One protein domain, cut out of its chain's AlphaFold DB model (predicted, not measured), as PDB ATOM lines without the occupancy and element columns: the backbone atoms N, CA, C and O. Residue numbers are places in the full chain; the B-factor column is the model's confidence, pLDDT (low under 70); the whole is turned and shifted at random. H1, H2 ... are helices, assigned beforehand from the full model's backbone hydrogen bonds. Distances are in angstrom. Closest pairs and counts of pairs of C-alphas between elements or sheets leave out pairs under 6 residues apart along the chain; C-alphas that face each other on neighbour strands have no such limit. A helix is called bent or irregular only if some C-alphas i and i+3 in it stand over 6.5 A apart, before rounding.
ATOM      1  N   ASP A  12     197.622 200.837 231.550       90.94
ATOM      2  CA  ASP A  12     196.340 200.743 230.847       90.94
ATOM      3  C   ASP A  12     195.126 200.926 231.767       90.94
ATOM      4  O   ASP A  12     194.129 201.507 231.345       90.94
ATOM      5  N   ASN A  13     195.195 200.515 233.044       90.44
ATOM      6  CA  ASN A  13     194.124 200.806 234.007       90.44
ATOM      7  C   ASN A  13     193.932 202.314 234.173       90.44
ATOM      8  O   ASN A  13     192.807 202.802 234.094       90.44
ATOM      9  N   TYR A  14     195.022 203.059 234.389       90.69
ATOM     10  CA  TYR A  14     194.943 204.512 234.513       90.69
ATOM     11  C   TYR A  14     194.468 205.140 233.205       90.69
ATOM     12  O   TYR A  14     193.555 205.955 233.244       90.69
ATOM     13  N   VAL A  15     195.011 204.727 232.057       92.69
ATOM     14  CA  VAL A  15     194.599 205.251 230.742       92.69
ATOM     15  C   VAL A  15     193.098 205.060 230.520       92.69
ATOM     16  O   VAL A  15     192.398 206.017 230.202       92.69
ATOM     17  N   ASN A  16     192.577 203.855 230.749       92.31
ATOM     18  CA  ASN A  16     191.160 203.556 230.551       92.31
ATOM     19  C   ASN A  16     190.260 204.356 231.499       92.31
ATOM     20  O   ASN A  16     189.250 204.911 231.063       92.31
ATOM     21  N   ILE A  17     190.633 204.462 232.778       92.19
ATOM     22  CA  ILE A  17     189.856 205.233 233.753       92.19
ATOM     23  C   ILE A  17     189.901 206.723 233.417       92.19
ATOM     24  O   ILE A  17     188.866 207.379 233.449       92.19
ATOM     25  N   CYS A  18     191.061 207.259 233.042       94.12
ATOM     26  CA  CYS A  18     191.217 208.672 232.723       94.12
ATOM     27  C   CYS A  18     190.537 209.060 231.407       94.12
ATOM     28  O   CYS A  18     189.919 210.120 231.338       94.12
ATOM     29  N   ASN A  19     190.539 208.177 230.408       93.88
ATOM     30  CA  ASN A  19     189.721 208.341 229.207       93.88
ATOM     31  C   ASN A  19     188.226 208.308 229.548       93.88
ATOM     32  O   ASN A  19     187.473 209.169 229.096       93.88
ATOM     33  N   GLY A  20     187.793 207.368 230.394       92.44
ATOM     34  CA  GLY A  20     186.415 207.307 230.888       92.44
ATOM     35  C   GLY A  20     186.007 208.563 231.661       92.44
ATOM     36  O   GLY A  20     184.922 209.096 231.444       92.44
ATOM     37  N   PHE A  21     186.899 209.085 232.503       91.38
ATOM     38  CA  PHE A  21     186.701 210.320 233.255       91.38
ATOM     39  C   PHE A  21     186.598 211.531 232.316       91.38
ATOM     40  O   PHE A  21     185.668 212.323 232.434       91.38
ATOM     41  N   SER A  22     187.479 211.637 231.318       91.44
ATOM     42  CA  SER A  22     187.410 212.687 230.293       91.44
ATOM     43  C   SER A  22     186.107 212.624 229.485       91.44
ATOM     44  O   SER A  22     185.438 213.642 229.287       91.44
ATOM     45  N   ASN A  23     185.685 211.420 229.087       92.88
ATOM     46  CA  ASN A  23     184.423 211.200 228.379       92.88
ATOM     47  C   ASN A  23     183.212 211.551 229.248       92.88
ATOM     48  O   ASN A  23     182.265 212.151 228.752       92.88
ATOM     49  N   PHE A  24     183.248 211.230 230.542       89.81
ATOM     50  CA  PHE A  24     182.214 211.616 231.500       89.81
ATOM     51  C   PHE A  24     182.061 213.143 231.578       89.81
ATOM     52  O   PHE A  24     180.946 213.647 231.431       89.81
ATOM     53  N   TYR A  25     183.169 213.883 231.720       88.62
ATOM     54  CA  TYR A  25     183.135 215.350 231.748       88.62
ATOM     55  C   TYR A  25     182.670 215.948 230.413       88.62
ATOM     56  O   TYR A  25     181.896 216.906 230.399       88.62
ATOM     57  N   SER A  26     183.107 215.365 229.295       90.38
ATOM     58  CA  SER A  26     182.747 215.823 227.949       90.38
ATOM     59  C   SER A  26     181.273 215.569 227.618       90.38
ATOM     60  O   SER A  26     180.627 216.417 227.016       90.38
ATOM     61  N   CYS A  27     180.730 214.420 228.032       92.75
ATOM     62  CA  CYS A  27     179.347 214.022 227.769       92.75
ATOM     63  C   CYS A  27     178.341 214.848 228.579       92.75
ATOM     64  O   CYS A  27     177.335 215.308 228.044       92.75
ATOM     65  N   LEU A  28     178.617 215.068 229.867       90.19
ATOM     66  CA  LEU A  28     177.730 215.862 230.719       90.19
ATOM     67  C   LEU A  28     177.855 217.359 230.445       90.19
ATOM     68  O   LEU A  28     176.869 218.089 230.535       90.19
ATOM     69  N   GLY A  29     179.059 217.825 230.128       88.81
ATOM     70  CA  GLY A  29     179.348 219.241 229.984       88.81
ATOM     71  C   GLY A  29     179.378 219.995 231.324       88.81
ATOM     72  O   GLY A  29     178.867 219.534 232.350       88.81
ATOM     73  N   PRO A  30     179.979 221.195 231.339       84.56
ATOM     74  CA  PRO A  30     180.284 221.920 232.571       84.56
ATOM     75  C   PRO A  30     179.037 222.327 233.369       84.56
ATOM     76  O   PRO A  30     179.078 222.322 234.596       84.56
ATOM     77  N   GLN A  31     177.920 222.632 232.700       85.81
ATOM     78  CA  GLN A  31     176.683 223.046 233.372       85.81
ATOM     79  C   GLN A  31     176.064 221.909 234.191       85.81
ATOM     80  O   GLN A  31     175.792 222.096 235.374       85.81
ATOM     81  N   ASN A  32     175.900 220.715 233.613       87.88
ATOM     82  CA  ASN A  32     175.344 219.575 234.349       87.88
ATOM     83  C   ASN A  32     176.276 219.138 235.484       87.88
ATOM     84  O   ASN A  32     175.826 218.769 236.568       87.88
ATOM     85  N   ILE A  33     177.590 219.236 235.274       85.44
ATOM     86  CA  ILE A  33     178.563 218.916 236.319       85.44
ATOM     87  C   ILE A  33     178.461 219.902 237.475       85.44
ATOM     88  O   ILE A  33     178.442 219.464 238.611       85.44
ATOM     89  N   GLN A  34     178.344 221.204 237.223       81.31
ATOM     90  CA  GLN A  34     178.260 222.197 238.293       81.31
ATOM     91  C   GLN A  34     176.902 222.179 239.013       81.31
ATOM     92  O   GLN A  34     176.854 222.208 240.243       81.31
ATOM     93  N   TYR A  35     175.802 222.135 238.259       84.81
ATOM     94  CA  TYR A  35     174.456 222.345 238.799       84.81
ATOM     95  C   TYR A  35     173.716 221.060 239.168       84.81
ATOM     96  O   TYR A  35     172.771 221.134 239.946       84.81
ATOM     97  N   CYS A  36     174.125 219.893 238.658       85.62
ATOM     98  CA  CYS A  36     173.505 218.612 239.013       85.62
ATOM     99  C   CYS A  36     174.438 217.747 239.863       85.62
ATOM    100  O   CYS A  36     174.011 217.205 240.877       85.62
ATOM    101  N   LEU A  37     175.709 217.623 239.470       87.75
ATOM    102  CA  LEU A  37     176.672 216.744 240.151       87.75
ATOM    103  C   LEU A  37     177.634 217.479 241.092       87.75
ATOM    104  O   LEU A  37     178.386 216.842 241.824       87.75
ATOM    105  N   GLY A  38     177.609 218.807 241.085       86.38
ATOM    106  CA  GLY A  38     178.399 219.644 241.969       86.38
ATOM    107  C   GLY A  38     177.740 219.760 243.333       86.38
ATOM    108  O   GLY A  38     176.614 219.302 243.546       86.38
ATOM    109  N   LEU A  39     178.428 220.421 244.261       87.88
ATOM    110  CA  LEU A  39     177.970 220.566 245.641       87.88
ATOM    111  C   LEU A  39     176.522 221.084 245.740       87.88
ATOM    112  O   LEU A  39     175.689 220.471 246.405       87.88
ATOM    113  N   ILE A  40     176.214 222.180 245.037       86.88
ATOM    114  CA  ILE A  40     174.886 222.817 245.051       86.88
ATOM    115  C   ILE A  40     173.824 221.873 244.481       86.88
ATOM    116  O   ILE A  40     172.747 221.746 245.058       86.88
ATOM    117  N   GLY A  41     174.133 221.182 243.381       89.94
ATOM    118  CA  GLY A  41     173.217 220.237 242.749       89.94
ATOM    119  C   GLY A  41     172.887 219.048 243.642       89.94
ATOM    120  O   GLY A  41     171.721 218.730 243.856       89.94
ATOM    121  N   LEU A  42     173.910 218.426 244.231       92.56
ATOM    122  CA  LEU A  42     173.742 217.277 245.117       92.56
ATOM    123  C   LEU A  42     172.938 217.634 246.369       92.56
ATOM    124  O   LEU A  42     172.024 216.892 246.734       92.56
ATOM    125  N   VAL A  43     173.239 218.773 246.997       92.19
ATOM    126  CA  VAL A  43     172.470 219.267 248.149       92.19
ATOM    127  C   VAL A  43     171.039 219.618 247.736       92.19
ATOM    128  O   VAL A  43     170.099 219.242 248.432       92.19
ATOM    129  N   GLY A  44     170.847 220.248 246.573       89.44
ATOM    130  CA  GLY A  44     169.523 220.536 246.009       89.44
ATOM    131  C   GLY A  44     168.685 219.282 245.729       89.44
ATOM    132  O   GLY A  44     167.465 219.321 245.842       89.44
ATOM    133  N   MET A  45     169.331 218.146 245.446       90.75
ATOM    134  CA  MET A  45     168.697 216.826 245.317       90.75
ATOM    135  C   MET A  45     168.521 216.086 246.659       90.75
ATOM    136  O   MET A  45     168.195 214.898 246.672       90.75
ATOM    137  N   GLY A  46     168.754 216.749 247.795       91.31
ATOM    138  CA  GLY A  46     168.552 216.190 249.133       91.31
ATOM    139  C   GLY A  46     169.704 215.330 249.661       91.31
ATOM    140  O   GLY A  46     169.514 214.596 250.633       91.31
ATOM    141  N   LYS A  47     170.901 215.380 249.056       92.81
ATOM    142  CA  LYS A  47     172.094 214.756 249.652       92.81
ATOM    143  C   LYS A  47     172.580 215.563 250.850       92.81
ATOM    144  O   LYS A  47     172.503 216.790 250.861       92.81
ATOM    145  N   SER A  48     173.128 214.867 251.847       90.31
ATOM    146  CA  SER A  48     173.773 215.544 252.969       90.31
ATOM    147  C   SER A  48     174.982 216.353 252.466       90.31
ATOM    148  O   SER A  48     175.651 215.917 251.522       90.31
ATOM    149  N   PRO A  49     175.321 217.498 253.093       87.38
ATOM    150  CA  PRO A  49     176.528 218.244 252.738       87.38
ATOM    151  C   PRO A  49     177.779 217.362 252.771       87.38
ATOM    152  O   PRO A  49     178.632 217.444 251.893       87.38
ATOM    153  N   GLN A  50     177.852 216.452 253.745       85.94
ATOM    154  CA  GLN A  50     178.974 215.535 253.886       85.94
ATOM    155  C   GLN A  50     179.097 214.568 252.700       85.94
ATOM    156  O   GLN A  50     180.214 214.317 252.238       85.94
ATOM    157  N   ASP A  51     177.987 214.038 252.185       88.88
ATOM    158  CA  ASP A  51     177.993 213.178 250.996       88.88
ATOM    159  C   ASP A  51     178.341 213.966 249.736       88.88
ATOM    160  O   ASP A  51     179.108 213.483 248.902       88.88
ATOM    161  N   ALA A  52     177.833 215.194 249.623       91.31
ATOM    162  CA  ALA A  52     178.115 216.068 248.495       91.31
ATOM    163  C   ALA A  52     179.611 216.431 248.416       91.31
ATOM    164  O   ALA A  52     180.233 216.231 247.374       91.31
ATOM    165  N   TYR A  53     180.230 216.825 249.537       90.75
ATOM    166  CA  TYR A  53     181.683 217.032 249.610       90.75
ATOM    167  C   TYR A  53     182.478 215.749 249.370       90.75
ATOM    168  O   TYR A  53     183.543 215.783 248.761       90.75
ATOM    169  N   SER A  54     181.968 214.597 249.814       89.75
ATOM    170  CA  SER A  54     182.639 213.316 249.571       89.75
ATOM    171  C   SER A  54     182.699 212.968 248.090       89.75
ATOM    172  O   SER A  54     183.694 212.407 247.634       89.75
ATOM    173  N   TYR A  55     181.622 213.265 247.364       91.06
ATOM    174  CA  TYR A  55     181.549 213.068 245.927       91.06
ATOM    175  C   TYR A  55     182.469 214.045 245.192       91.06
ATOM    176  O   TYR A  55     183.252 213.625 244.343       91.06
ATOM    177  N   GLU A  56     182.441 215.326 245.559       91.06
ATOM    178  CA  GLU A  56     183.293 216.319 244.909       91.06
ATOM    179  C   GLU A  56     184.784 216.064 245.181       91.06
ATOM    180  O   GLU A  56     185.596 216.079 244.256       91.06
ATOM    181  N   GLY A  57     185.137 215.700 246.417       92.62
ATOM    182  CA  GLY A  57     186.490 215.281 246.778       92.62
ATOM    183  C   GLY A  57     186.942 214.032 246.020       92.62
ATOM    184  O   GLY A  57     188.096 213.945 245.607       92.62
ATOM    185  N   PHE A  58     186.042 213.075 245.769       91.50
ATOM    186  CA  PHE A  58     186.346 211.914 244.929       91.50
ATOM    187  C   PHE A  58     186.652 212.317 243.480       91.50
ATOM    188  O   PHE A  58     187.606 211.809 242.890       91.50
ATOM    189  N   LEU A  59     185.880 213.242 242.903       91.75
ATOM    190  CA  LEU A  59     186.163 213.757 241.563       91.75
ATOM    191  C   LEU A  59     187.487 214.536 241.521       91.75
ATOM    192  O   LEU A  59     188.250 214.382 240.568       91.75
ATOM    193  N   ALA A  60     187.786 215.332 242.548       93.00
ATOM    194  CA  ALA A  60     189.041 216.075 242.658       93.00
ATOM    195  C   ALA A  60     190.261 215.139 242.766       93.00
ATOM    196  O   ALA A  60     191.246 215.321 242.049       93.00
ATOM    197  N   ASP A  61     190.163 214.084 243.575       93.94
ATOM    198  CA  ASP A  61     191.169 213.022 243.664       93.94
ATOM    199  C   ASP A  61     191.444 212.388 242.286       93.94
ATOM    200  O   ASP A  61     192.587 212.339 241.818       93.94
ATOM    201  N   TRP A  62     190.394 211.966 241.573       92.62
ATOM    202  CA  TRP A  62     190.554 211.389 240.234       92.62
ATOM    203  C   TRP A  62     191.089 212.383 239.209       92.62
ATOM    204  O   TRP A  62     191.880 211.999 238.347       92.62
ATOM    205  N   ARG A  63     190.750 213.668 239.334       92.19
ATOM    206  CA  ARG A  63     191.337 214.724 238.507       92.19
ATOM    207  C   ARG A  63     192.847 214.836 238.718       92.19
ATOM    208  O   ARG A  63     193.566 215.023 237.740       92.19
ATOM    209  N   PHE A  64     193.349 214.674 239.943       94.75
ATOM    210  CA  PHE A  64     194.793 214.593 240.182       94.75
ATOM    211  C   PHE A  64     195.400 213.323 239.594       94.75
ATOM    212  O   PHE A  64     196.378 213.415 238.849       94.75
ATOM    213  N   LYS A  65     194.811 212.154 239.872       94.38
ATOM    214  CA  LYS A  65     195.307 210.856 239.376       94.38
ATOM    215  C   LYS A  65     195.368 210.794 237.849       94.38
ATOM    216  O   LYS A  65     196.261 210.152 237.313       94.38
ATOM    217  N   CYS A  66     194.460 211.493 237.170       94.25
ATOM    218  CA  CYS A  66     194.414 211.624 235.714       94.25
ATOM    219  C   CYS A  66     195.128 212.860 235.150       94.25
ATOM    220  O   CYS A  66     195.205 213.019 233.936       94.25
ATOM    221  N   GLY A  67     195.639 213.733 236.015       92.25
ATOM    222  CA  GLY A  67     196.394 214.929 235.658       92.25
ATOM    223  C   GLY A  67     197.841 214.813 236.126       92.25
ATOM    224  O   GLY A  67     198.597 213.969 235.652       92.25
ATOM    225  N   ALA A  68     198.235 215.654 237.082       89.88
ATOM    226  CA  ALA A  68     199.612 215.705 237.583       89.88
ATOM    227  C   ALA A  68     200.109 214.365 238.165       89.88
ATOM    228  O   ALA A  68     201.284 214.027 238.025       89.88
ATOM    229  N   GLY A  69     199.225 213.584 238.790       91.62
ATOM    230  CA  GLY A  69     199.553 212.261 239.317       91.62
ATOM    231  C   GLY A  69     199.815 211.225 238.222       91.62
ATOM    232  O   GLY A  69     200.649 210.341 238.419       91.62
ATOM    233  N   PHE A  70     199.167 211.355 237.059       93.06
ATOM    234  CA  PHE A  70     199.276 210.387 235.966       93.06
ATOM    235  C   PHE A  70     200.718 210.260 235.472       93.06
ATOM    236  O   PHE A  70     201.239 209.154 235.371       93.06
ATOM    237  N   PHE A  71     201.393 211.386 235.232       88.62
ATOM    238  CA  PHE A  71     202.781 211.386 234.764       88.62
ATOM    239  C   PHE A  71     203.724 210.695 235.750       88.62
ATOM    240  O   PHE A  71     204.599 209.937 235.341       88.62
ATOM    241  N   ALA A  72     203.501 210.884 237.055       88.12
ATOM    242  CA  ALA A  72     204.335 210.262 238.072       88.12
ATOM    243  C   ALA A  72     204.300 208.731 237.993       88.12
ATOM    244  O   ALA A  72     205.350 208.106 238.127       88.12
ATOM    245  N   VAL A  73     203.120 208.140 237.778       91.94
ATOM    246  CA  VAL A  73     202.971 206.686 237.641       91.94
ATOM    247  C   VAL A  73     203.369 206.214 236.240       91.94
ATOM    248  O   VAL A  73     204.084 205.223 236.131       91.94
ATOM    249  N   TYR A  74     203.015 206.955 235.187       90.25
ATOM    250  CA  TYR A  74     203.317 206.629 233.789       90.25
ATOM    251  C   TYR A  74     204.808 206.375 233.534       90.25
ATOM    252  O   TYR A  74     205.168 205.398 232.882       90.25
ATOM    253  N   GLU A  75     205.682 207.205 234.102       87.94
ATOM    254  CA  GLU A  75     207.136 207.103 233.915       87.94
ATOM    255  C   GLU A  75     207.779 205.916 234.651       87.94
ATOM    256  O   GLU A  75     208.949 205.603 234.425       87.94
ATOM    257  N   ASN A  76     207.057 205.253 235.562       89.62
ATOM    258  CA  ASN A  76     207.624 204.221 236.421       89.62
ATOM    259  C   ASN A  76     206.658 203.050 236.637       89.62
ATOM    260  O   ASN A  76     205.723 203.116 237.436       89.62
ATOM    261  N   ILE A  77     206.940 201.926 235.976       90.88
ATOM    262  CA  ILE A  77     206.099 200.722 236.040       90.88
ATOM    263  C   ILE A  77     205.989 200.136 237.455       90.88
ATOM    264  O   ILE A  77     204.921 199.661 237.844       90.88
ATOM    265  N   THR A  78     207.055 200.210 238.262       92.75
ATOM    266  CA  THR A  78     207.038 199.738 239.654       92.75
ATOM    267  C   THR A  78     206.121 200.606 240.509       92.75
ATOM    268  O   THR A  78     205.302 200.074 241.260       92.75
ATOM    269  N   LEU A  79     206.205 201.933 240.359       93.06
ATOM    270  CA  LEU A  79     205.306 202.868 241.039       93.06
ATOM    271  C   LEU A  79     203.857 202.671 240.574       93.06
ATOM    272  O   LEU A  79     202.950 202.621 241.401       93.06
ATOM    273  N   THR A  80     203.632 202.501 239.268       94.12
ATOM    274  CA  THR A  80     202.311 202.192 238.702       94.12
ATOM    275  C   THR A  80     201.703 200.964 239.368       94.12
ATOM    276  O   THR A  80     200.620 201.052 239.946       94.12
ATOM    277  N   ALA A  81     202.396 199.825 239.334       93.25
ATOM    278  CA  ALA A  81     201.852 198.576 239.849       93.25
ATOM    279  C   ALA A  81     201.586 198.647 241.360       93.25
ATOM    280  O   ALA A  81     200.522 198.229 241.825       93.25
ATOM    281  N   CYS A  82     202.515 199.216 242.135       95.00
ATOM    282  CA  CYS A  82     202.371 199.265 243.586       95.00
ATOM    283  C   CYS A  82     201.295 200.270 244.037       95.00
ATOM    284  O   CYS A  82     200.550 199.980 244.973       95.00
ATOM    285  N   THR A  83     201.143 201.418 243.362       94.69
ATOM    286  CA  THR A  83     200.091 202.400 243.687       94.69
ATOM    287  C   THR A  83     198.701 201.870 243.342       94.69
ATOM    288  O   THR A  83     197.787 202.027 244.152       94.69
ATOM    289  N   GLN A  84     198.538 201.178 242.207       94.25
ATOM    290  CA  GLN A  84     197.275 200.511 241.867       94.25
ATOM    291  C   GLN A  84     196.956 199.392 242.854       94.25
ATOM    292  O   GLN A  84     195.862 199.353 243.412       94.25
ATOM    293  N   SER A  85     197.929 198.521 243.141       94.19
ATOM    294  CA  SER A  85     197.747 197.451 244.123       94.19
ATOM    295  C   SER A  85     197.397 197.999 245.504       94.19
ATOM    296  O   SER A  85     196.547 197.426 246.181       94.19
ATOM    297  N   THR A  86     197.995 199.121 245.911       94.81
ATOM    298  CA  THR A  86     197.645 199.794 247.166       94.81
ATOM    299  C   THR A  86     196.208 200.308 247.126       94.81
ATOM    300  O   THR A  86     195.440 200.018 248.038       94.81
ATOM    301  N   TYR A  87     195.806 200.986 246.047       92.06
ATOM    302  CA  TYR A  87     194.448 201.512 245.906       92.06
ATOM    303  C   TYR A  87     193.367 200.418 245.996       92.06
ATOM    304  O   TYR A  87     192.325 200.619 246.626       92.06
ATOM    305  N   VAL A  88     193.627 199.252 245.393       92.50
ATOM    306  CA  VAL A  88     192.701 198.112 245.413       92.50
ATOM    307  C   VAL A  88     192.731 197.380 246.758       92.50
ATOM    308  O   VAL A  88     191.688 197.200 247.381       92.50
ATOM    309  N   ASN A  89     193.912 196.972 247.225       93.44
ATOM    310  CA  ASN A  89     194.040 196.039 248.350       93.44
ATOM    311  C   ASN A  89     193.993 196.717 249.727       93.44
ATOM    312  O   ASN A  89     193.762 196.047 250.726       93.44
ATOM    313  N   TYR A  90     194.221 198.031 249.797       94.12
ATOM    314  CA  TYR A  90     194.195 198.808 251.044       94.12
ATOM    315  C   TYR A  90     193.025 199.797 251.058       94.12
ATOM    316  O   TYR A  90     193.049 200.812 251.759       94.12
ATOM    317  N   ASN A  91     191.975 199.498 250.289       90.31
ATOM    318  CA  ASN A  91     190.791 200.338 250.193       90.31
ATOM    319  C   ASN A  91     190.092 200.549 251.540       90.31
ATOM    320  O   ASN A  91     189.631 201.654 251.824       90.31
ATOM    321  N   ASP A  92     190.069 199.521 252.387       93.12
ATOM    322  CA  ASP A  92     189.474 199.604 253.721       93.12
ATOM    323  C   ASP A  92     190.258 200.564 254.623       93.12
ATOM    324  O   ASP A  92     189.658 201.385 255.314       93.12
ATOM    325  N   ALA A  93     191.594 200.552 254.545       94.25
ATOM    326  CA  ALA A  93     192.443 201.487 255.284       94.25
ATOM    327  C   ALA A  93     192.241 202.940 254.812       94.25
ATOM    328  O   ALA A  93     192.103 203.857 255.626       94.25
ATOM    329  N   MET A  94     192.150 203.164 253.497       93.25
ATOM    330  CA  MET A  94     191.825 204.488 252.946       93.25
ATOM    331  C   MET A  94     190.404 204.933 253.332       93.25
ATOM    332  O   MET A  94     190.179 206.083 253.695       93.25
ATOM    333  N   THR A  95     189.431 204.020 253.313       92.81
ATOM    334  CA  THR A  95     188.048 204.321 253.710       92.81
ATOM    335  C   THR A  95     187.968 204.664 255.200       92.81
ATOM    336  O   THR A  95     187.285 205.616 255.577       92.81
ATOM    337  N   ALA A  96     188.702 203.948 256.055       94.75
ATOM    338  CA  ALA A  96     188.764 204.222 257.487       94.75
ATOM    339  C   ALA A  96     189.338 205.616 257.783       94.75
ATOM    340  O   ALA A  96     188.767 206.357 258.583       94.75
ATOM    341  N   THR A  97     190.421 206.004 257.106       95.19
ATOM    342  CA  THR A  97     191.045 207.328 257.286       95.19
ATOM    343  C   THR A  97     190.138 208.458 256.794       95.19
ATOM    344  O   THR A  97     189.966 209.446 257.511       95.19
ATOM    345  N   ILE A  98     189.444 208.277 255.662       94.06
ATOM    346  CA  ILE A  98     188.382 209.196 255.218       94.06
ATOM    347  C   ILE A  98     187.286 209.325 256.285       94.06
ATOM    348  O   ILE A  98     186.869 210.434 256.605       94.06
ATOM    349  N   ASN A  99     186.809 208.219 256.862       94.50
ATOM    350  CA  ASN A  99     185.739 208.262 257.863       94.50
ATOM    351  C   ASN A  99     186.159 208.998 259.144       94.50
ATOM    352  O   ASN A  99     185.355 209.736 259.713       94.50
ATOM    353  N   VAL A 100     187.415 208.837 259.577       95.50
ATOM    354  CA  VAL A 100     187.984 209.615 260.691       95.50
ATOM    355  C   VAL A 100     187.960 211.105 260.360       95.50
ATOM    356  O   VAL A 100     187.453 211.886 261.161       95.50
ATOM    357  N   TYR A 101     188.444 211.485 259.175       95.56
ATOM    358  CA  TYR A 101     188.422 212.871 258.713       95.56
ATOM    359  C   TYR A 101     187.004 213.450 258.724       95.56
ATOM    360  O   TYR A 101     186.774 214.461 259.382       95.56
ATOM    361  N   LYS A 102     186.039 212.771 258.086       93.88
ATOM    362  CA  LYS A 102     184.635 213.213 258.008       93.88
ATOM    363  C   LYS A 102     184.028 213.451 259.384       93.88
ATOM    364  O   LYS A 102     183.393 214.477 259.614       93.88
ATOM    365  N   ARG A 103     184.234 212.509 260.305       94.62
ATOM    366  CA  ARG A 103     183.740 212.622 261.679       94.62
ATOM    367  C   ARG A 103     184.341 213.834 262.383       94.62
ATOM    368  O   ARG A 103     183.602 214.570 263.026       94.62
ATOM    369  N   ASN A 104     185.647 214.046 262.245       95.31
ATOM    370  CA  ASN A 104     186.339 215.139 262.918       95.31
ATOM    371  C   ASN A 104     185.896 216.505 262.383       95.31
ATOM    372  O   ASN A 104     185.520 217.351 263.179       95.31
ATOM    373  N   VAL A 105     185.836 216.695 261.058       93.81
ATOM    374  CA  VAL A 105     185.407 217.983 260.471       93.81
ATOM    375  C   VAL A 105     183.930 218.294 260.716       93.81
ATOM    376  O   VAL A 105     183.551 219.461 260.767       93.81
ATOM    377  N   THR A 106     183.099 217.257 260.875       91.50
ATOM    378  CA  THR A 106     181.686 217.411 261.260       91.50
ATOM    379  C   THR A 106     181.545 217.826 262.722       91.50
ATOM    380  O   THR A 106     180.666 218.614 263.049       91.50
ATOM    381  N   ALA A 107     182.380 217.272 263.607       93.62
ATOM    382  CA  ALA A 107     182.347 217.587 265.032       93.62
ATOM    383  C   ALA A 107     182.979 218.954 265.344       93.62
ATOM    384  O   ALA A 107     182.518 219.644 266.248       93.62
ATOM    385  N   ASP A 108     184.025 219.320 264.607       94.81
ATOM    386  CA  ASP A 108     184.812 220.535 264.796       94.81
ATOM    387  C   ASP A 108     185.333 221.027 263.437       94.81
ATOM    388  O   ASP A 108     186.249 220.465 262.834       94.81
ATOM    389  N   THR A 109     184.716 222.083 262.921       92.31
ATOM    390  CA  THR A 109     185.093 222.650 261.624       92.31
ATOM    391  C   THR A 109     186.240 223.659 261.745       92.31
ATOM    392  O   THR A 109     186.962 223.867 260.770       92.31
ATOM    393  N   ASP A 110     186.488 224.229 262.927       95.25
ATOM    394  CA  ASP A 110     187.543 225.232 263.135       95.25
ATOM    395  C   ASP A 110     188.940 224.610 262.994       95.25
ATOM    396  O   ASP A 110     189.888 225.257 262.545       95.25
ATOM    397  N   ASN A 111     189.059 223.310 263.280       96.19
ATOM    398  CA  ASN A 111     190.280 222.525 263.091       96.19
ATOM    399  C   ASN A 111     190.352 221.783 261.741       96.19
ATOM    400  O   ASN A 111     191.179 220.878 261.568       96.19
ATOM    401  N   ALA A 112     189.537 222.170 260.751       94.75
ATOM    402  CA  ALA A 112     189.455 221.491 259.455       94.75
ATOM    403  C   ALA A 112     190.813 221.313 258.757       94.75
ATOM    404  O   ALA A 112     191.085 220.234 258.229       94.75
ATOM    405  N   CYS A 113     191.700 222.313 258.794       96.94
ATOM    406  CA  CYS A 113     193.010 222.211 258.142       96.94
ATOM    407  C   CYS A 113     193.948 221.215 258.829       96.94
ATOM    408  O   CYS A 113     194.689 220.502 258.151       96.94
ATOM    409  N   THR A 114     193.865 221.094 260.154       97.31
ATOM    410  CA  THR A 114     194.576 220.058 260.917       97.31
ATOM    411  C   THR A 114     194.069 218.671 260.528       97.31
ATOM    412  O   THR A 114     194.853 217.760 260.270       97.31
ATOM    413  N   TYR A 115     192.749 218.500 260.422       97.38
ATOM    414  CA  TYR A 115     192.164 217.225 260.006       97.38
ATOM    415  C   TYR A 115     192.463 216.890 258.543       97.38
ATOM    416  O   TYR A 115     192.683 215.719 258.228       97.38
ATOM    417  N   ALA A 116     192.535 217.895 257.669       97.00
ATOM    418  CA  ALA A 116     192.965 217.729 256.288       97.00
ATOM    419  C   ALA A 116     194.424 217.249 256.210       97.00
ATOM    420  O   ALA A 116     194.689 216.252 255.538       97.00
ATOM    421  N   GLN A 117     195.344 217.872 256.959       97.50
ATOM    422  CA  GLN A 117     196.737 217.415 257.047       97.50
ATOM    423  C   GLN A 117     196.822 215.967 257.556       97.50
ATOM    424  O   GLN A 117     197.495 215.140 256.948       97.50
ATOM    425  N   ASN A 118     196.063 215.620 258.600       97.56
ATOM    426  CA  ASN A 118     196.030 214.254 259.128       97.56
ATOM    427  C   ASN A 118     195.544 213.231 258.087       97.56
ATOM    428  O   ASN A 118     196.069 212.116 258.026       97.56
ATOM    429  N   LEU A 119     194.547 213.586 257.264       97.19
ATOM    430  CA  LEU A 119     194.090 212.726 256.170       97.19
ATOM    431  C   LEU A 119     195.177 212.568 255.101       97.19
ATOM    432  O   LEU A 119     195.441 211.447 254.667       97.19
ATOM    433  N   MET A 120     195.824 213.670 254.715       97.31
ATOM    434  CA  MET A 120     196.929 213.691 253.753       97.31
ATOM    435  C   MET A 120     198.089 212.794 254.194       97.31
ATOM    436  O   MET A 120     198.535 211.933 253.429       97.31
ATOM    437  N   ASP A 121     198.516 212.918 255.449       97.38
ATOM    438  CA  ASP A 121     199.580 212.098 256.031       97.38
ATOM    439  C   ASP A 121     199.174 210.623 256.119       97.38
ATOM    440  O   ASP A 121     199.968 209.730 255.808       97.38
ATOM    441  N   SER A 122     197.916 210.353 256.479       97.25
ATOM    442  CA  SER A 122     197.382 208.991 256.559       97.25
ATOM    443  C   SER A 122     197.350 208.311 255.192       97.25
ATOM    444  O   SER A 122     197.798 207.172 255.061       97.25
ATOM    445  N   PHE A 123     196.881 209.003 254.152       96.94
ATOM    446  CA  PHE A 123     196.901 208.486 252.783       96.94
ATOM    447  C   PHE A 123     198.327 208.267 252.287       96.94
ATOM    448  O   PHE A 123     198.632 207.199 251.755       96.94
ATOM    449  N   GLY A 124     199.221 209.234 252.508       96.62
ATOM    450  CA  GLY A 124     200.636 209.075 252.185       96.62
ATOM    451  C   GLY A 124     201.239 207.840 252.863       96.62
ATOM    452  O   GLY A 124     201.915 207.043 252.212       96.62
ATOM    453  N   SER A 125     200.938 207.625 254.145       96.62
ATOM    454  CA  SER A 125     201.387 206.451 254.901       96.62
ATOM    455  C   SER A 125     200.829 205.141 254.339       96.62
ATOM    456  O   SER A 125     201.586 204.185 254.170       96.62
ATOM    457  N   VAL A 126     199.538 205.088 253.988       97.19
ATOM    458  CA  VAL A 126     198.927 203.898 253.371       97.19
ATOM    459  C   VAL A 126     199.616 203.560 252.050       97.19
ATOM    460  O   VAL A 126     199.979 202.407 251.835       97.19
ATOM    461  N   TYR A 127     199.864 204.547 251.188       96.25
ATOM    462  CA  TYR A 127     200.556 204.313 249.921       96.25
ATOM    463  C   TYR A 127     202.015 203.888 250.104       96.25
ATOM    464  O   TYR A 127     202.476 202.986 249.405       96.25
ATOM    465  N   ARG A 128     202.729 204.471 251.071       95.56
ATOM    466  CA  ARG A 128     204.109 204.090 251.402       95.56
ATOM    467  C   ARG A 128     204.206 202.654 251.924       95.56
ATOM    468  O   ARG A 128     205.046 201.881 251.470       95.56
ATOM    469  N   ASN A 129     203.347 202.321 252.886       94.94
ATOM    470  CA  ASN A 129     203.426 201.103 253.695       94.94
ATOM    471  C   ASN A 129     202.531 199.965 253.183       94.94
ATOM    472  O   ASN A 129     202.583 198.855 253.717       94.94
ATOM    473  N   GLY A 130     201.713 200.232 252.165       93.56
ATOM    474  CA  GLY A 130     200.873 199.251 251.498       93.56
ATOM    475  C   GLY A 130     201.679 198.354 250.563       93.56
ATOM    476  O   GLY A 130     202.724 197.811 250.924       93.56
ATOM    477  N   ALA A 131     201.218 198.193 249.323       93.75
ATOM    478  CA  ALA A 131     201.913 197.343 248.356       93.75
ATOM    479  C   ALA A 131     203.296 197.898 247.959       93.75
ATOM    480  O   ALA A 131     204.176 197.127 247.589       93.75
ATOM    481  N   CYS A 132     203.526 199.211 248.080       93.81
ATOM    482  CA  CYS A 132     204.815 199.828 247.756       93.81
ATOM    483  C   CYS A 132     205.915 199.581 248.805       93.81
ATOM    484  O   CYS A 132     207.078 199.873 248.531       93.81
ATOM    485  N   ARG A 133     205.603 198.999 249.976       92.94
ATOM    486  CA  ARG A 133     206.581 198.777 251.063       92.94
ATOM    487  C   ARG A 133     207.766 197.893 250.671       92.94
ATOM    488  O   ARG A 133     208.834 197.992 251.260       92.94
ATOM    489  N   VAL A 134     207.561 197.003 249.699       89.00
ATOM    490  CA  VAL A 134     208.582 196.065 249.203       89.00
ATOM    491  C   VAL A 134     209.474 196.686 248.123       89.00
ATOM    492  O   VAL A 134     210.406 196.047 247.645       89.00
ATOM    493  N   CYS A 135     209.187 197.922 247.709       89.94
ATOM    494  CA  CYS A 135     209.940 198.632 246.686       89.94
ATOM    495  C   CYS A 135     211.116 199.418 247.287       89.94
ATOM    496  O   CYS A 135     211.206 199.619 248.498       89.94
ATOM    497  N   TYR A 136     212.003 199.923 246.424       87.75
ATOM    498  CA  TYR A 136     213.105 200.796 246.834       87.75
ATOM    499  C   TYR A 136     212.590 202.076 247.524       87.75
ATOM    500  O   TYR A 136     211.520 202.579 247.183       87.75
ATOM    501  N   ILE A 137     213.370 202.650 248.448       89.00
ATOM    502  CA  ILE A 137     212.939 203.785 249.294       89.00
ATOM    503  C   ILE A 137     212.409 204.991 248.500       89.00
ATOM    504  O   ILE A 137     211.432 205.616 248.888       89.00
ATOM    505  N   ALA A 138     212.992 205.289 247.341       88.38
ATOM    506  CA  ALA A 138     212.473 206.331 246.464       88.38
ATOM    507  C   ALA A 138     211.089 206.004 245.835       88.38
ATOM    508  O   ALA A 138     210.320 206.937 245.673       88.38
ATOM    509  N   ILE A 139     210.699 204.738 245.567       91.19
ATOM    510  CA  ILE A 139     209.303 204.397 245.191       91.19
ATOM    511  C   ILE A 139     208.409 204.657 246.381       91.19
ATOM    512  O   ILE A 139     207.319 205.179 246.212       91.19
ATOM    513  N   GLN A 140     208.850 204.267 247.577       92.75
ATOM    514  CA  GLN A 140     208.059 204.454 248.785       92.75
ATOM    515  C   GLN A 140     207.767 205.942 249.013       92.75
ATOM    516  O   GLN A 140     206.624 206.302 249.283       92.75
ATOM    517  N   ASN A 141     208.768 206.808 248.831       92.88
ATOM    518  CA  ASN A 141     208.603 208.258 248.930       92.88
ATOM    519  C   ASN A 141     207.721 208.819 247.800       92.88
ATOM    520  O   ASN A 141     206.847 209.640 248.063       92.88
ATOM    521  N   ASP A 142     207.889 208.348 246.562       93.25
ATOM    522  CA  ASP A 142     207.043 208.766 245.435       93.25
ATOM    523  C   ASP A 142     205.582 208.317 245.621       93.25
ATOM    524  O   ASP A 142     204.654 209.066 245.316       93.25
ATOM    525  N   ALA A 143     205.363 207.122 246.174       95.00
ATOM    526  CA  ALA A 143     204.048 206.603 246.529       95.00
ATOM    527  C   ALA A 143     203.431 207.400 247.684       95.00
ATOM    528  O   ALA A 143     202.249 207.735 247.628       95.00
ATOM    529  N   GLN A 144     204.225 207.763 248.697       96.00
ATOM    530  CA  GLN A 144     203.788 208.642 249.782       96.00
ATOM    531  C   GLN A 144     203.338 210.005 249.248       96.00
ATOM    532  O   GLN A 144     202.254 210.469 249.602       96.00
ATOM    533  N   TRP A 145     204.134 210.626 248.369       95.25
ATOM    534  CA  TRP A 145     203.765 211.872 247.694       95.25
ATOM    535  C   TRP A 145     202.467 211.700 246.897       95.25
ATOM    536  O   TRP A 145     201.571 212.537 246.999       95.25
ATOM    537  N   TYR A 146     202.333 210.602 246.152       95.69
ATOM    538  CA  TYR A 146     201.151 210.325 245.336       95.69
ATOM    539  C   TYR A 146     199.878 210.199 246.184       95.69
ATOM    540  O   TYR A 146     198.884 210.870 245.909       95.69
ATOM    541  N   GLY A 147     199.920 209.394 247.252       96.12
ATOM    542  CA  GLY A 147     198.806 209.238 248.188       96.12
ATOM    543  C   GLY A 147     198.455 210.543 248.902       96.12
ATOM    544  O   GLY A 147     197.284 210.905 248.993       96.12
ATOM    545  N   CYS A 148     199.465 211.293 249.343       97.31
ATOM    546  CA  CYS A 148     199.256 212.571 250.011       97.31
ATOM    547  C   CYS A 148     198.565 213.601 249.101       97.31
ATOM    548  O   CYS A 148     197.595 214.226 249.521       97.31
ATOM    549  N   ASN A 149     199.006 213.757 247.845       96.12
ATOM    550  CA  ASN A 149     198.385 214.718 246.920       96.12
ATOM    551  C   ASN A 149     196.977 214.287 246.487       96.12
ATOM    552  O   ASN A 149     196.106 215.135 246.329       96.12
ATOM    553  N   SER A 150     196.728 212.980 246.381       95.94
ATOM    554  CA  SER A 150     195.381 212.425 246.197       95.94
ATOM    555  C   SER A 150     194.430 212.871 247.322       95.94
ATOM    556  O   SER A 150     193.361 213.422 247.054       95.94
ATOM    557  N   ALA A 151     194.848 212.741 248.586       96.56
ATOM    558  CA  ALA A 151     194.078 213.239 249.727       96.56
ATOM    559  C   ALA A 151     194.002 214.772 249.791       96.56
ATOM    560  O   ALA A 151     192.974 215.307 250.196       96.56
ATOM    561  N   ARG A 152     195.048 215.485 249.360       96.19
ATOM    562  CA  ARG A 152     195.058 216.953 249.302       96.19
ATOM    563  C   ARG A 152     193.947 217.478 248.397       96.19
ATOM    564  O   ARG A 152     193.204 218.367 248.805       96.19
ATOM    565  N   GLU A 153     193.813 216.925 247.192       95.44
ATOM    566  CA  GLU A 153     192.729 217.313 246.285       95.44
ATOM    567  C   GLU A 153     191.356 216.975 246.869       95.44
ATOM    568  O   GLU A 153     190.442 217.798 246.802       95.44
ATOM    569  N   TYR A 154     191.229 215.812 247.518       95.44
ATOM    570  CA  TYR A 154     190.000 215.428 248.209       95.44
ATOM    571  C   TYR A 154     189.593 216.458 249.274       95.44
ATOM    572  O   TYR A 154     188.444 216.895 249.309       95.44
ATOM    573  N   THR A 155     190.527 216.879 250.131       95.31
ATOM    574  CA  THR A 155     190.245 217.845 251.204       95.31
ATOM    575  C   THR A 155     190.037 219.258 250.678       95.31
ATOM    576  O   THR A 155     189.199 219.983 251.207       95.31
ATOM    577  N   ASN A 156     190.753 219.660 249.622       94.00
ATOM    578  CA  ASN A 156     190.646 221.000 249.043       94.00
ATOM    579  C   ASN A 156     189.296 221.245 248.360       94.00
ATOM    580  O   ASN A 156     188.874 222.399 248.278       94.00
ATOM    581  N   ALA A 157     188.613 220.189 247.907       90.06
ATOM    582  CA  ALA A 157     187.237 220.291 247.423       90.06
ATOM    583  C   ALA A 157     186.286 220.804 248.523       90.06
ATOM    584  O   ALA A 157     185.388 221.592 248.255       90.06
ATOM    585  N   GLN A 158     186.526 220.423 249.783       91.19
ATOM    586  CA  GLN A 158     185.719 220.866 250.921       91.19
ATOM    587  C   GLN A 158     186.262 222.144 251.579       91.19
ATOM    588  O   GLN A 158     185.508 223.072 251.864       91.19
ATOM    589  N   PHE A 159     187.572 222.212 251.813       92.25
ATOM    590  CA  PHE A 159     188.222 223.285 252.565       92.25
ATOM    591  C   PHE A 159     189.390 223.879 251.779       92.25
ATOM    592  O   PHE A 159     190.552 223.786 252.171       92.25
ATOM    593  N   LYS A 160     189.080 224.541 250.661       91.19
ATOM    594  CA  LYS A 160     190.084 225.155 249.775       91.19
ATOM    595  C   LYS A 160     191.054 226.102 250.496       91.19
ATOM    596  O   LYS A 160     192.221 226.180 250.126       91.19
ATOM    597  N   HIS A 161     190.599 226.794 251.541       92.50
ATOM    598  CA  HIS A 161     191.444 227.691 252.338       92.50
ATOM    599  C   HIS A 161     192.610 226.963 253.035       92.50
ATOM    600  O   HIS A 161     193.657 227.567 253.257       92.50
ATOM    601  N   CYS A 162     192.480 225.659 253.304       93.44
ATOM    602  CA  CYS A 162     193.536 224.854 253.913       93.44
ATOM    603  C   CYS A 162     194.722 224.588 252.982       93.44
ATOM    604  O   CYS A 162     195.787 224.203 253.460       93.44
ATOM    605  N   GLN A 163     194.591 224.837 251.673       91.25
ATOM    606  CA  GLN A 163     195.649 224.601 250.685       91.25
ATOM    607  C   GLN A 163     196.958 225.349 251.000       91.25
ATOM    608  O   GLN A 163     198.026 224.900 250.576       91.25
TER     609      GLN A 163
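AT A GLANCE: This is residues 12 to 163 of the 182 residues of an uncharacterized protein of Haemonchus placei (UniProt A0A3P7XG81). The long helix H9 runs through the core, with H7 side by side with it and H6 folded back along H7, while H3 crosses H9 on another side and H4, H5 and H8 gather toward its first half. H1 runs past H3 and H4 as an outlying arm, turning at a kink toward H2, which folds back into H3. The printed part has 152 residues with ten named helices, H1 to H10 in chain order, and no named strand; the class is all helix. It is compact, with a radius of gyration of the C-alphas of 15.8 A, and spans 47 by 38 by 25 A.

IN THESE COORDINATES: Find C-alpha 12 at (196.340, 200.743, 230.847); from there H1, residues 12 to 35, covers 31.8 A. H1 has a kink of 89 degrees near residue 29 and is irregular, with C-alphas 27 and 30 9.3 A apart. Next come H2, residues 39 to 44, and H3, residues 49 to 65, 24.2 A long. H4 is residues 68 to 74, H5 residues 77 to 89. H6, residues 91 to 107, measures 24.3 A, and H7, residues 112 to 129, 25.4 A. H8, residues 131 to 134, is only just irregular, with C-alphas 131 and 134 6.8 A apart. Look for C-alpha 137 at (212.939, 203.785, 249.294), where H9, residues 137 to 158, starts its 32.2 A. H10, residues 160 to 163, ends at (195.649, 224.601, 250.685).

HOW THE PARTS SIT: Start at the hub, H9, which touches six helices. H7 touches it at a shallow tilt of 31 degrees, opposite ways; the closest C-alphas, of Gly 124 and Gln 144, are 4.0 A apart. H3 touches residues 149 to 158 of H9 at a steep tilt of 39 degrees, closest at C-alphas Gly 57 and Tyr 154, 3.8 A. H4 only just touches H9, with 3 pairs of C-alphas within 8 A. H5 touches H8, closest at C-alphas Cys 82 and Cys 132, 4.9 A. H6 and H7 form a hairpin at 10 degrees, closest at C-alphas Val 105 and Ala 112, 5.5 A. H10 only just touches H7, with 3 pairs within 8 A. H1 is near H3 and H5, and apart from H9. Each O i to N i+4 pair is within hydrogen-bond range in H2, H3, H5, H6 and H7, against 17 of 20 in H1, 2 of 3 in H4 and 17 of 18 in H9; H8 and H10 are too short for such a pair.

THE WHOLE: The two C-alphas farthest apart, of Gly 44 and Tyr 136, are 47.9 A apart. The printed part has no cut, and its links are tight. Its mean pLDDT is 92.5, and no printed residue is under 70.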